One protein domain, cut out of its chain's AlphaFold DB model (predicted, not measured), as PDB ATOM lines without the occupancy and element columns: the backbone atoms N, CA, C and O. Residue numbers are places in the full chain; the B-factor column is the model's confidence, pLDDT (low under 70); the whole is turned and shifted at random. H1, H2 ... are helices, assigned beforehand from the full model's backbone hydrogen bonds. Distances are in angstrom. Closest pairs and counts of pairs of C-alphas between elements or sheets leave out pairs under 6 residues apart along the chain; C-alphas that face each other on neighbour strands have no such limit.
ATOM      1  N   VAL A 109      -1.058  25.061  19.858       64.06
ATOM      2  CA  VAL A 109      -0.669  23.649  19.683       64.06
ATOM      3  C   VAL A 109      -0.678  22.905  21.026       64.06
ATOM      4  O   VAL A 109      -1.175  21.781  21.100       64.06
ATOM      5  N   SER A 110      -0.216  23.543  22.109       76.75
ATOM      6  CA  SER A 110      -0.234  22.953  23.454       76.75
ATOM      7  C   SER A 110      -1.658  22.682  23.965       76.75
ATOM      8  O   SER A 110      -1.933  21.570  24.414       76.75
ATOM      9  N   GLU A 111      -2.595  23.631  23.836       82.19
ATOM     10  CA  GLU A 111      -3.996  23.412  24.244       82.19
ATOM     11  C   GLU A 111      -4.686  22.307  23.431       82.19
ATOM     12  O   GLU A 111      -5.393  21.470  23.996       82.19
ATOM     13  N   ALA A 112      -4.483  22.280  22.109       75.56
ATOM     14  CA  ALA A 112      -5.057  21.249  21.245       75.56
ATOM     15  C   ALA A 112      -4.508  19.852  21.586       75.56
ATOM     16  O   ALA A 112      -5.272  18.884  21.659       75.56
ATOM     17  N   ARG A 113      -3.201  19.752  21.871       75.38
ATOM     18  CA  ARG A 113      -2.549  18.512  22.316       75.38
ATOM     19  C   ARG A 113      -3.058  18.052  23.684       75.38
ATOM     20  O   ARG A 113      -3.362  16.876  23.840       75.38
ATOM     21  N   GLN A 114      -3.217  18.961  24.651       81.31
ATOM     22  CA  GLN A 114      -3.760  18.630  25.977       81.31
ATOM     23  C   GLN A 114      -5.186  18.068  25.901       81.31
ATOM     24  O   GLN A 114      -5.479  17.082  26.572       81.31
ATOM     25  N   ARG A 115      -6.058  18.643  25.059       85.81
ATOM     26  CA  ARG A 115      -7.415  18.107  24.848       85.81
ATOM     27  C   ARG A 115      -7.392  16.716  24.222       85.81
ATOM     28  O   ARG A 115      -8.102  15.846  24.710       85.81
ATOM     29  N   ARG A 116      -6.539  16.488  23.212       82.00
ATOM     30  CA  ARG A 116      -6.344  15.155  22.615       82.00
ATOM     31  C   ARG A 116      -5.961  14.141  23.697       82.00
ATOM     32  O   ARG A 116      -6.682  13.173  23.880       82.00
ATOM     33  N   LEU A 117      -4.918  14.416  24.482       81.00
ATOM     34  CA  LEU A 117      -4.461  13.516  25.550       81.00
ATOM     35  C   LEU A 117      -5.552  13.223  26.599       81.00
ATOM     36  O   LEU A 117      -5.672  12.087  27.047       81.00
ATOM     37  N   GLN A 118      -6.388  14.207  26.954       88.69
ATOM     38  CA  GLN A 118      -7.524  14.011  27.869       88.69
ATOM     39  C   GLN A 118      -8.635  13.139  27.260       88.69
ATOM     40  O   GLN A 118      -9.140  12.240  27.931       88.69
ATOM     41  N   GLU A 119      -8.996  13.361  25.991       87.00
ATOM     42  CA  GLU A 119      -9.949  12.509  25.262       87.00
ATOM     43  C   GLU A 119      -9.417  11.072  25.117       87.00
ATOM     44  O   GLU A 119     -10.178  10.105  25.217       87.00
ATOM     45  N   GLU A 120      -8.104  10.912  24.934       84.75
ATOM     46  CA  GLU A 120      -7.443   9.612  24.859       84.75
ATOM     47  C   GLU A 120      -7.363   8.901  26.220       84.75
ATOM     48  O   GLU A 120      -7.621   7.696  26.263       84.75
ATOM     49  N   GLU A 121      -7.104   9.610  27.328       88.56
ATOM     50  CA  GLU A 121      -7.178   9.048  28.688       88.56
ATOM     51  C   GLU A 121      -8.616   8.626  29.038       88.56
ATOM     52  O   GLU A 121      -8.823   7.503  29.501       88.56
ATOM     53  N   GLU A 122      -9.626   9.465  28.763       90.69
ATOM     54  CA  GLU A 122     -11.035   9.124  29.009       90.69
ATOM     55  C   GLU A 122     -11.427   7.856  28.231       90.69
ATOM     56  O   GLU A 122     -11.953   6.899  28.810       90.69
ATOM     57  N   ARG A 123     -11.086   7.802  26.938       87.94
ATOM     58  CA  ARG A 123     -11.286   6.642  26.055       87.94
ATOM     59  C   ARG A 123     -10.608   5.376  26.592       87.94
ATOM     60  O   ARG A 123     -11.234   4.315  26.604       87.94
ATOM     61  N   LEU A 124      -9.363   5.478  27.061       87.19
ATOM     62  CA  LEU A 124      -8.615   4.365  27.657       87.19
ATOM     63  C   LEU A 124      -9.105   3.985  29.068       87.19
ATOM     64  O   LEU A 124      -8.783   2.901  29.549       87.19
ATOM     65  N   SER A 125      -9.885   4.844  29.732       93.75
ATOM     66  CA  SER A 125     -10.497   4.564  31.039       93.75
ATOM     67  C   SER A 125     -11.845   3.833  30.947       93.75
ATOM     68  O   SER A 125     -12.228   3.137  31.889       93.75
ATOM     69  N   ARG A 126     -12.568   3.978  29.823       95.94
ATOM     70  CA  ARG A 126     -13.906   3.391  29.614       95.94
ATOM     71  C   ARG A 126     -13.876   1.925  29.160       95.94
ATOM     72  O   ARG A 126     -14.839   1.204  29.421       95.94
ATOM     73  N   PHE A 127     -12.815   1.490  28.484       97.00
ATOM     74  CA  PHE A 127     -12.726   0.159  27.877       97.00
ATOM     75  C   PHE A 127     -11.540  -0.656  28.410       97.00
ATOM     76  O   PHE A 127     -10.608  -0.118  29.001       97.00
ATOM     77  N   VAL A 128     -11.591  -1.972  28.197       95.69
ATOM     78  CA  VAL A 128     -10.558  -2.930  28.618       95.69
ATOM     79  C   VAL A 128      -9.809  -3.468  27.392       95.69
ATOM     80  O   VAL A 128     -10.407  -3.679  26.338       95.69
ATOM     81  N   PHE A 129      -8.500  -3.710  27.531       93.00
ATOM     82  CA  PHE A 129      -7.591  -4.064  26.430       93.00
ATOM     83  C   PHE A 129      -6.704  -5.276  26.765       93.00
ATOM     84  O   PHE A 129      -6.638  -5.713  27.916       93.00
ATOM     85  N   GLY A 130      -6.015  -5.822  25.753       91.50
ATOM     86  CA  GLY A 130      -5.000  -6.874  25.910       91.50
ATOM     87  C   GLY A 130      -5.483  -8.113  26.673       91.50
ATOM     88  O   GLY A 130      -6.589  -8.614  26.453       91.50
ATOM     89  N   ASP A 131      -4.660  -8.598  27.601       92.88
ATOM     90  CA  ASP A 131      -4.957  -9.784  28.412       92.88
ATOM     91  C   ASP A 131      -6.208  -9.629  29.283       92.88
ATOM     92  O   ASP A 131      -6.912 -10.611  29.527       92.88
ATOM     93  N   ASP A 132      -6.515  -8.419  29.752       94.94
ATOM     94  CA  ASP A 132      -7.722  -8.171  30.545       94.94
ATOM     95  C   ASP A 132      -8.985  -8.207  29.677       94.94
ATOM     96  O   ASP A 132     -10.021  -8.684  30.137       94.94
ATOM     97  N   LEU A 133      -8.896  -7.825  28.397       94.12
ATOM     98  CA  LEU A 133      -9.989  -7.999  27.433       94.12
ATOM     99  C   LEU A 133     -10.235  -9.487  27.151       94.12
ATOM    100  O   LEU A 133     -11.384  -9.923  27.081       94.12
ATOM    101  N   HIS A 134      -9.172 -10.297  27.073       92.69
ATOM    102  CA  HIS A 134      -9.318 -11.750  26.981       92.69
ATOM    103  C   HIS A 134     -10.009 -12.321  28.235       92.69
ATOM    104  O   HIS A 134     -10.985 -13.063  28.111       92.69
ATOM    105  N   LYS A 135      -9.568 -11.942  29.444       94.75
ATOM    106  CA  LYS A 135     -10.196 -12.368  30.717       94.75
ATOM    107  C   LYS A 135     -11.673 -11.960  30.787       94.75
ATOM    108  O   LYS A 135     -12.511 -12.786  31.144       94.75
ATOM    109  N   LEU A 136     -11.999 -10.728  30.387       95.94
ATOM    110  CA  LEU A 136     -13.363 -10.199  30.315       95.94
ATOM    111  C   LEU A 136     -14.249 -11.034  29.375       95.94
ATOM    112  O   LEU A 136     -15.363 -11.405  29.745       95.94
ATOM    113  N   ARG A 137     -13.746 -11.403  28.190       94.44
ATOM    114  CA  ARG A 137     -14.470 -12.264  27.238       94.44
ATOM    115  C   ARG A 137     -14.708 -13.670  27.800       94.44
ATOM    116  O   ARG A 137     -15.834 -14.160  27.723       94.44
ATOM    117  N   GLN A 138     -13.717 -14.277  28.461       94.38
ATOM    118  CA  GLN A 138     -13.895 -15.564  29.157       94.38
ATOM    119  C   GLN A 138     -14.923 -15.472  30.303       94.38
ATOM    120  O   GLN A 138     -15.752 -16.369  30.472       94.38
ATOM    121  N   GLN A 139     -14.938 -14.366  31.054       96.38
ATOM    122  CA  GLN A 139     -15.946 -14.105  32.088       96.38
ATOM    123  C   GLN A 139     -17.358 -13.963  31.494       96.38
ATOM    124  O   GLN A 139     -18.315 -14.502  32.047       96.38
ATOM    125  N   VAL A 140     -17.517 -13.296  30.346       96.00
ATOM    126  CA  VAL A 140     -18.814 -13.212  29.648       96.00
ATOM    127  C   VAL A 140     -19.303 -14.598  29.205       96.00
ATOM    128  O   VAL A 140     -20.505 -14.863  29.280       96.00
ATOM    129  N   LEU A 141     -18.413 -15.513  28.802       94.75
ATOM    130  CA  LEU A 141     -18.788 -16.894  28.468       94.75
ATOM    131  C   LEU A 141     -19.271 -17.688  29.696       94.75
ATOM    132  O   LEU A 141     -20.341 -18.299  29.637       94.75
ATOM    133  N   SER A 142     -18.563 -17.635  30.830       96.19
ATOM    134  CA  SER A 142     -18.970 -18.359  32.050       96.19
ATOM    135  C   SER A 142     -20.238 -17.786  32.702       96.19
ATOM    136  O   SER A 142     -21.079 -18.540  33.205       96.19
ATOM    137  N   LEU A 143     -20.452 -16.466  32.610       96.56
ATOM    138  CA  LEU A 143     -21.718 -15.825  32.978       96.56
ATOM    139  C   LEU A 143     -22.875 -16.284  32.074       96.56
ATOM    140  O   LEU A 143     -23.969 -16.549  32.573       96.56
ATOM    141  N   ARG A 144     -22.653 -16.427  30.757       96.31
ATOM    142  CA  ARG A 144     -23.669 -16.934  29.811       96.31
ATOM    143  C   ARG A 144     -24.043 -18.394  30.080       96.31
ATOM    144  O   ARG A 144     -25.228 -18.713  30.016       96.31
ATOM    145  N   GLN A 145     -23.083 -19.254  30.430       96.62
ATOM    146  CA  GLN A 145     -23.376 -20.621  30.879       96.62
ATOM    147  C   GLN A 145     -24.216 -20.604  32.169       96.62
ATOM    148  O   GLN A 145     -25.302 -21.182  32.214       96.62
ATOM    149  N   SER A 146     -23.778 -19.843  33.179       97.62
ATOM    150  CA  SER A 146     -24.511 -19.665  34.443       97.62
ATOM    151  C   SER A 146     -25.947 -19.161  34.229       97.62
ATOM    152  O   SER A 146     -26.856 -19.527  34.974       97.62
ATOM    153  N   LEU A 147     -26.170 -18.319  33.213       97.50
ATOM    154  CA  LEU A 147     -27.489 -17.795  32.853       97.50
ATOM    155  C   LEU A 147     -28.400 -18.884  32.267       97.50
ATOM    156  O   LEU A 147     -29.593 -18.907  32.572       97.50
ATOM    157  N   GLN A 148     -27.862 -19.799  31.457       97.56
ATOM    158  CA  GLN A 148     -28.616 -20.946  30.940       97.56
ATOM    159  C   GLN A 148     -29.031 -21.889  32.078       97.56
ATOM    160  O   GLN A 148     -30.209 -22.229  32.188       97.56
ATOM    161  N   GLU A 149     -28.105 -22.228  32.978       97.81
ATOM    162  CA  GLU A 149     -28.374 -23.045  34.172       97.81
ATOM    163  C   GLU A 149     -29.433 -22.395  35.084       97.81
ATOM    164  O   GLU A 149     -30.413 -23.034  35.473       97.81
ATOM    165  N   SER A 150     -29.299 -21.093  35.358       97.94
ATOM    166  CA  SER A 150     -30.251 -20.315  36.164       97.94
ATOM    167  C   SER A 150     -31.665 -20.300  35.565       97.94
ATOM    168  O   SER A 150     -32.653 -20.396  36.299       97.94
ATOM    169  N   ARG A 151     -31.777 -20.226  34.230       97.81
ATOM    170  CA  ARG A 151     -33.060 -20.279  33.509       97.81
ATOM    171  C   ARG A 151     -33.704 -21.666  33.564       97.81
ATOM    172  O   ARG A 151     -34.915 -21.738  33.744       97.81
ATOM    173  N   LEU A 152     -32.923 -22.747  33.473       97.94
ATOM    174  CA  LEU A 152     -33.425 -24.127  33.596       97.94
ATOM    175  C   LEU A 152     -33.986 -24.433  34.994       97.94
ATOM    176  O   LEU A 152     -34.959 -25.171  35.116       97.94
ATOM    177  N   ILE A 153     -33.400 -23.843  36.040       98.38
ATOM    178  CA  ILE A 153     -33.834 -24.009  37.440       98.38
ATOM    179  C   ILE A 153     -35.026 -23.085  37.789       98.38
ATOM    180  O   ILE A 153     -35.665 -23.258  38.825       98.38
ATOM    181  N   GLY A 154     -35.357 -22.105  36.940       97.50
ATOM    182  CA  GLY A 154     -36.402 -21.109  37.216       97.50
ATOM    183  C   GLY A 154     -35.984 -20.025  38.221       97.50
ATOM    184  O   GLY A 154     -36.832 -19.339  38.791       97.50
ATOM    185  N   ALA A 155     -34.681 -19.840  38.452       98.12
ATOM    186  CA  ALA A 155     -34.148 -18.874  39.411       98.12
ATOM    187  C   ALA A 155     -34.205 -17.439  38.845       98.12
ATOM    188  O   ALA A 155     -33.204 -16.887  38.383       98.12
ATOM    189  N   HIS A 156     -35.393 -16.827  38.837       97.56
ATOM    190  CA  HIS A 156     -35.650 -15.539  38.173       97.56
ATOM    191  C   HIS A 156     -34.772 -14.373  38.665       97.56
ATOM    192  O   HIS A 156     -34.359 -13.547  37.855       97.56
ATOM    193  N   GLU A 157     -34.461 -14.310  39.962       97.88
ATOM    194  CA  GLU A 157     -33.618 -13.256  40.544       97.88
ATOM    195  C   GLU A 157     -32.175 -13.351  40.026       97.88
ATOM    196  O   GLU A 157     -31.723 -12.459  39.308       97.88
ATOM    197  N   ARG A 158     -31.519 -14.500  40.233       97.56
ATOM    198  CA  ARG A 158     -30.182 -14.807  39.691       97.56
ATOM    199  C   ARG A 158     -30.102 -14.667  38.166       97.56
ATOM    200  O   ARG A 158     -29.086 -14.230  37.636       97.56
ATOM    201  N   THR A 159     -31.177 -14.995  37.449       97.94
ATOM    202  CA  THR A 159     -31.272 -14.801  35.989       97.94
ATOM    203  C   THR A 159     -31.105 -13.323  35.623       97.94
ATOM    204  O   THR A 159     -30.305 -12.993  34.750       97.94
ATOM    205  N   ARG A 160     -31.793 -12.426  36.340       97.81
ATOM    206  CA  ARG A 160     -31.702 -10.974  36.141       97.81
ATOM    207  C   ARG A 160     -30.338 -10.411  36.548       97.81
ATOM    208  O   ARG A 160     -29.817  -9.544  35.850       97.81
ATOM    209  N   GLU A 161     -29.758 -10.892  37.648       98.00
ATOM    210  CA  GLU A 161     -28.408 -10.500  38.084       98.00
ATOM    211  C   GLU A 161     -27.354 -10.851  37.026       98.00
ATOM    212  O   GLU A 161     -26.528 -10.015  36.664       98.00
ATOM    213  N   LEU A 162     -27.418 -12.068  36.475       98.00
ATOM    214  CA  LEU A 162     -26.508 -12.531  35.427       98.00
ATOM    215  C   LEU A 162     -26.697 -11.755  34.115       98.00
ATOM    216  O   LEU A 162     -25.708 -11.397  33.481       98.00
ATOM    217  N   GLU A 163     -27.933 -11.430  33.728       97.56
ATOM    218  CA  GLU A 163     -28.212 -10.560  32.574       97.56
ATOM    219  C   GLU A 163     -27.620  -9.152  32.753       97.56
ATOM    220  O   GLU A 163     -27.021  -8.611  31.822       97.56
ATOM    221  N   GLN A 164     -27.718  -8.576  33.957       97.69
ATOM    222  CA  GLN A 164     -27.106  -7.285  34.282       97.69
ATOM    223  C   GLN A 164     -25.571  -7.355  34.304       97.69
ATOM    224  O   GLN A 164     -24.921  -6.459  33.767       97.69
ATOM    225  N   ALA A 165     -24.990  -8.420  34.862       97.69
ATOM    226  CA  ALA A 165     -23.543  -8.635  34.889       97.69
ATOM    227  C   ALA A 165     -22.955  -8.820  33.480       97.69
ATOM    228  O   ALA A 165     -21.920  -8.233  33.166       97.69
ATOM    229  N   ILE A 166     -23.636  -9.579  32.612       96.62
ATOM    230  CA  ILE A 166     -23.263  -9.745  31.199       96.62
ATOM    231  C   ILE A 166     -23.315  -8.396  30.480       96.62
ATOM    232  O   ILE A 166     -22.332  -8.015  29.852       96.62
ATOM    233  N   LEU A 167     -24.413  -7.643  30.606       96.50
ATOM    234  CA  LEU A 167     -24.553  -6.337  29.954       96.50
ATOM    235  C   LEU A 167     -23.504  -5.327  30.445       96.50
ATOM    236  O   LEU A 167     -22.960  -4.577  29.640       96.50
ATOM    237  N   PHE A 168     -23.181  -5.321  31.742       97.25
ATOM    238  CA  PHE A 168     -22.113  -4.482  32.289       97.25
ATOM    239  C   PHE A 168     -20.741  -4.865  31.716       97.25
ATOM    240  O   PHE A 168     -20.052  -4.004  31.177       97.25
ATOM    241  N   ALA A 169     -20.372  -6.149  31.768       96.50
ATOM    242  CA  ALA A 169     -19.099  -6.641  31.244       96.50
ATOM    243  C   ALA A 169     -18.951  -6.372  29.736       96.50
ATOM    244  O   ALA A 169     -17.897  -5.939  29.282       96.50
ATOM    245  N   GLN A 170     -20.021  -6.553  28.959       96.06
ATOM    246  CA  GLN A 170     -20.021  -6.281  27.523       96.06
ATOM    247  C   GLN A 170     -19.891  -4.786  27.176       96.06
ATOM    248  O   GLN A 170     -19.342  -4.464  26.129       96.06
ATOM    249  N   ASN A 171     -20.331  -3.866  28.040       96.56
ATOM    250  CA  ASN A 171     -20.152  -2.422  27.821       96.56
ATOM    251  C   ASN A 171     -18.702  -1.936  28.038       96.56
ATOM    252  O   ASN A 171     -18.391  -0.803  27.669       96.56
ATOM    253  N   LEU A 172     -17.834  -2.771  28.622       97.00
ATOM    254  CA  LEU A 172     -16.394  -2.520  28.777       97.00
ATOM    255  C   LEU A 172     -15.566  -3.029  27.580       97.00
ATOM    256  O   LEU A 172     -14.371  -2.748  27.489       97.00
ATOM    257  N   ASP A 173     -16.190  -3.762  26.656       96.56
ATOM    258  CA  ASP A 173     -15.571  -4.286  25.441       96.56
ATOM    259  C   ASP A 173     -15.843  -3.333  24.262       96.56
ATOM    260  O   ASP A 173     -16.968  -3.238  23.760       96.56
ATOM    261  N   ALA A 174     -14.808  -2.611  23.822       95.88
ATOM    262  CA  ALA A 174     -14.915  -1.632  22.738       95.88
ATOM    263  C   ALA A 174     -15.400  -2.250  21.414       95.88
ATOM    264  O   ALA A 174     -16.135  -1.607  20.666       95.88
ATOM    265  N   GLU A 175     -15.043  -3.507  21.137       94.06
ATOM    266  CA  GLU A 175     -15.439  -4.220  19.920       94.06
ATOM    267  C   GLU A 175     -16.945  -4.494  19.930       94.06
ATOM    268  O   GLU A 175     -17.658  -4.174  18.976       94.06
ATOM    269  N   PHE A 176     -17.457  -4.997  21.057       94.50
ATOM    270  CA  PHE A 176     -18.885  -5.249  21.228       94.50
ATOM    271  C   PHE A 176     -19.710  -3.957  21.172       94.50
ATOM    272  O   PHE A 176     -20.737  -3.909  20.491       94.50
ATOM    273  N   VAL A 177     -19.262  -2.898  21.859       95.94
ATOM    274  CA  VAL A 177     -19.950  -1.596  21.846       95.94
ATOM    275  C   VAL A 177     -19.972  -1.008  20.434       95.94
ATOM    276  O   VAL A 177     -21.011  -0.495  20.018       95.94
ATOM    277  N   TYR A 178     -18.885  -1.138  19.669       94.94
ATOM    278  CA  TYR A 178     -18.821  -0.687  18.280       94.94
ATOM    279  C   TYR A 178     -19.827  -1.424  17.378       94.94
ATOM    280  O   TYR A 178     -20.656  -0.767  16.741       94.94
ATOM    281  N   ILE A 179     -19.835  -2.764  17.388       92.75
ATOM    282  CA  ILE A 179     -20.771  -3.591  16.600       92.75
ATOM    283  C   ILE A 179     -22.229  -3.244  16.944       92.75
ATOM    284  O   ILE A 179     -23.046  -2.976  16.061       92.75
ATOM    285  N   VAL A 180     -22.564  -3.197  18.237       94.25
ATOM    286  CA  VAL A 180     -23.932  -2.919  18.699       94.25
ATOM    287  C   VAL A 180     -24.365  -1.487  18.379       94.25
ATOM    288  O   VAL A 180     -25.538  -1.254  18.078       94.25
ATOM    289  N   ALA A 181     -23.454  -0.515  18.422       96.19
ATOM    290  CA  ALA A 181     -23.748   0.857  18.027       96.19
ATOM    291  C   ALA A 181     -23.988   0.979  16.509       96.19
ATOM    292  O   ALA A 181     -24.929   1.661  16.105       96.19
ATOM    293  N   LEU A 182     -23.228   0.265  15.667       94.38
ATOM    294  CA  LEU A 182     -23.505   0.185  14.226       94.38
ATOM    295  C   LEU A 182     -24.881  -0.433  13.935       94.38
ATOM    296  O   LEU A 182     -25.652   0.134  13.158       94.38
ATOM    297  N   GLU A 183     -25.231  -1.547  14.585       94.50
ATOM    298  CA  GLU A 183     -26.520  -2.215  14.364       94.50
ATOM    299  C   GLU A 183     -27.704  -1.320  14.776       94.50
ATOM    300  O   GLU A 183     -28.673  -1.159  14.026       94.50
ATOM    301  N   LYS A 184     -27.603  -0.663  15.940       96.19
ATOM    302  CA  LYS A 184     -28.591   0.323  16.407       96.19
ATOM    303  C   LYS A 184     -28.698   1.520  15.460       96.19
ATOM    304  O   LYS A 184     -29.811   1.955  15.172       96.19
ATOM    305  N   ALA A 185     -27.576   2.035  14.947       96.56
ATOM    306  CA  ALA A 185     -27.566   3.138  13.989       96.56
ATOM    307  C   ALA A 185     -28.260   2.770  12.669       96.56
ATOM    308  O   ALA A 185     -29.046   3.559  12.144       96.56
ATOM    309  N   ALA A 186     -27.998   1.568  12.146       95.44
ATOM    310  CA  ALA A 186     -28.639   1.055  10.940       95.44
ATOM    311  C   ALA A 186     -30.150   0.846  11.141       95.44
ATOM    312  O   ALA A 186     -30.944   1.211  10.273       95.44
ATOM    313  N   ARG A 187     -30.557   0.316  12.303       96.94
ATOM    314  CA  ARG A 187     -31.967   0.110  12.657       96.94
ATOM    315  C   ARG A 187     -32.719   1.438  12.794       96.94
ATOM    316  O   ARG A 187     -33.693   1.646  12.080       96.94
ATOM    317  N   ALA A 188     -32.210   2.375  13.597       97.75
ATOM    318  CA  ALA A 188     -32.810   3.701  13.762       97.75
ATOM    319  C   ALA A 188     -32.921   4.465  12.427       97.75
ATOM    320  O   ALA A 188     -33.960   5.051  12.137       97.75
ATOM    321  N   ALA A 189     -31.901   4.384  11.561       97.44
ATOM    322  CA  ALA A 189     -31.946   4.996  10.232       97.44
ATOM    323  C   ALA A 189     -33.013   4.366   9.315       97.44
ATOM    324  O   ALA A 189     -33.652   5.084   8.548       97.44
ATOM    325  N   LYS A 190     -33.228   3.045   9.401       97.62
ATOM    326  CA  LYS A 190     -34.292   2.334   8.674       97.62
ATOM    327  C   LYS A 190     -35.690   2.708   9.180       97.62
ATOM    328  O   LYS A 190     -36.611   2.821   8.377       97.62
ATOM    329  N   ASP A 191     -35.824   2.926  10.485       98.12
ATOM    330  CA  ASP A 191     -37.075   3.323  11.140       98.12
ATOM    331  C   ASP A 191     -37.367   4.838  11.001       98.12
ATOM    332  O   ASP A 191     -38.419   5.315  11.423       98.12
ATOM    333  N   GLY A 192     -36.456   5.601  10.379       97.69
ATOM    334  CA  GLY A 192     -36.583   7.042  10.122       97.69
ATOM    335  C   GLY A 192     -36.101   7.955  11.257       97.69
ATOM    336  O   GLY A 192     -36.117   9.176  11.102       97.69
ATOM    337  N   ASP A 193     -35.627   7.399  12.374       98.31
ATOM    338  CA  ASP A 193     -35.053   8.160  13.486       98.31
ATOM    339  C   ASP A 193     -33.586   8.519  13.205       98.31
ATOM    340  O   ASP A 193     -32.632   7.856  13.628       98.31
ATOM    341  N   ILE A 194     -33.412   9.611  12.458       98.12
ATOM    342  CA  ILE A 194     -32.101  10.152  12.093       98.12
ATOM    343  C   ILE A 194     -31.302  10.599  13.329       98.12
ATOM    344  O   ILE A 194     -30.081  10.447  13.340       98.12
ATOM    345  N   ALA A 195     -31.969  11.096  14.378       97.75
ATOM    346  CA  ALA A 195     -31.315  11.628  15.573       97.75
ATOM    347  C   ALA A 195     -30.684  10.510  16.418       97.75
ATOM    348  O   ALA A 195     -29.489  10.566  16.722       97.75
ATOM    349  N   SER A 196     -31.438   9.445  16.716       98.12
ATOM    350  CA  SER A 196     -30.875   8.258  17.371       98.12
ATOM    351  C   SER A 196     -29.810   7.598  16.494       98.12
ATOM    352  O   SER A 196     -28.764   7.183  16.995       98.12
ATOM    353  N   ALA A 197     -30.009   7.550  15.171       97.81
ATOM    354  CA  ALA A 197     -29.013   7.003  14.254       97.81
ATOM    355  C   ALA A 197     -27.688   7.793  14.257       97.81
ATOM    356  O   ALA A 197     -26.621   7.193  14.138       97.81
ATOM    357  N   GLU A 198     -27.716   9.120  14.390       97.06
ATOM    358  CA  GLU A 198     -26.505   9.934  14.550       97.06
ATOM    359  C   GLU A 198     -25.845   9.724  15.921       97.06
ATOM    360  O   GLU A 198     -24.631   9.509  15.983       97.06
ATOM    361  N   GLN A 199     -26.626   9.683  17.008       97.81
ATOM    362  CA  GLN A 199     -26.106   9.388  18.347       97.81
ATOM    363  C   GLN A 199     -25.375   8.037  18.386       97.81
ATOM    364  O   GLN A 199     -24.254   7.954  18.893       97.81
ATOM    365  N   TYR A 200     -25.960   6.991  17.796       98.00
ATOM    366  CA  TYR A 200     -25.323   5.678  17.719       98.00
ATOM    367  C   TYR A 200     -24.095   5.665  16.795       98.00
ATOM    368  O   TYR A 200     -23.110   5.012  17.127       98.00
ATOM    369  N   ARG A 201     -24.058   6.446  15.702       96.06
ATOM    370  CA  ARG A 201     -22.821   6.632  14.909       96.06
ATOM    371  C   ARG A 201     -21.710   7.326  15.703       96.06
ATOM    372  O   ARG A 201     -20.540   6.992  15.510       96.06
ATOM    373  N   LYS A 202     -22.043   8.261  16.601       95.81
ATOM    374  CA  LYS A 202     -21.061   8.895  17.497       95.81
ATOM    375  C   LYS A 202     -20.497   7.894  18.510       95.81
ATOM    376  O   LYS A 202     -19.283   7.854  18.690       95.81
ATOM    377  N   GLU A 203     -21.344   7.064  19.122       96.44
ATOM    378  CA  GLU A 203     -20.892   5.991  20.023       96.44
ATOM    379  C   GLU A 203     -20.048   4.939  19.286       96.44
ATOM    380  O   GLU A 203     -18.975   4.576  19.766       96.44
ATOM    381  N   ALA A 204     -20.461   4.531  18.081       95.81
ATOM    382  CA  ALA A 204     -19.699   3.627  17.225       95.81
ATOM    383  C   ALA A 204     -18.296   4.177  16.919       95.81
ATOM    384  O   ALA A 204     -17.313   3.463  17.088       95.81
ATOM    385  N   ARG A 205     -18.177   5.459  16.539       94.00
ATOM    386  CA  ARG A 205     -16.876   6.107  16.292       94.00
ATOM    387  C   ARG A 205     -16.013   6.171  17.555       94.00
ATOM    388  O   ARG A 205     -14.827   5.879  17.485       94.00
ATOM    389  N   TYR A 206     -16.594   6.525  18.700       94.12
ATOM    390  CA  TYR A 206     -15.869   6.580  19.974       94.12
ATOM    391  C   TYR A 206     -15.294   5.205  20.361       94.12
ATOM    392  O   TYR A 206     -14.136   5.111  20.761       94.12
ATOM    393  N   ALA A 207     -16.075   4.133  20.185       95.44
ATOM    394  CA  ALA A 207     -15.627   2.764  20.430       95.44
ATOM    395  C   ALA A 207     -14.588   2.288  19.393       95.44
ATOM    396  O   ALA A 207     -13.556   1.741  19.775       95.44
ATOM    397  N   ARG A 208     -14.792   2.578  18.097       94.62
ATOM    398  CA  ARG A 208     -13.822   2.296  17.021       94.62
ATOM    399  C   ARG A 208     -12.462   2.940  17.299       94.62
ATOM    400  O   ARG A 208     -11.446   2.275  17.168       94.62
ATOM    401  N   ASN A 209     -12.439   4.193  17.753       92.69
ATOM    402  CA  ASN A 209     -11.205   4.913  18.088       92.69
ATOM    403  C   ASN A 209     -10.469   4.346  19.321       92.69
ATOM    404  O   ASN A 209      -9.331   4.735  19.577       92.69
ATOM    405  N   ALA A 210     -11.096   3.481  20.126       94.19
ATOM    406  CA  ALA A 210     -10.433   2.802  21.243       94.19
ATOM    407  C   ALA A 210      -9.715   1.511  20.808       94.19
ATOM    408  O   ALA A 210      -8.803   1.056  21.491       94.19
ATOM    409  N   LEU A 211     -10.120   0.919  19.684       94.19
ATOM    410  CA  LEU A 211      -9.610  -0.357  19.190       94.19
ATOM    411  C   LEU A 211      -8.236  -0.180  18.503       94.19
ATOM    412  O   LEU A 211      -8.154   0.559  17.519       94.19
TER     413      LEU A 211
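This is residues 109 to 211 of the 414 residues of the protein "Predicted protein" of Phaeodactylum tricornutum (strain CCAP 1055/1) (UniProt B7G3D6). Two helical hairpins, H2 with H3 and H4 with H5, meet as an L at the link from H3 to H4, and H1 reaches away from the corner, its residues 109 to 118 sticking out. The 103 printed residues, all helix by class with H1 to H5 in chain order and no named strand, are loose, with a radius of gyration of the C-alphas of 17.3 A, and flat, spanning 60 by 39 by 19 A.

H1, residues 109 to 126, begins with C-alpha 109 at (-0.669, 23.649, 19.683). H2, residues 130 to 153, is 35.5 A long. H3 is residues 156 to 170, H4 174 to 190. H5, residues 194 to 208, ends with C-alpha 208 at (-13.822, 2.296, 17.021).

H1 and H5 are close but not clearly touching; their closest C-alphas, Arg 123 and Tyr 206, are 7.6 A apart. The hairpin H2 and H3 touches at Ser 150 and Thr 159, closest C-alphas 5.6 A apart, at a shallow tilt of 18 degrees. H3 and H4 are about perpendicular, at 81 degrees. The hairpin H4 and H5 touches at Ala 185 and Ala 197, closest C-alphas 4.1 A apart. In H1 to H5 every O i to N i+4 pair is within hydrogen-bond range.

The C-alphas farthest apart, Val 109 and Ile 153, are 60.7 A apart. The printed part has no cut, and its four links are tight. Residue 109 is under pLDDT 70.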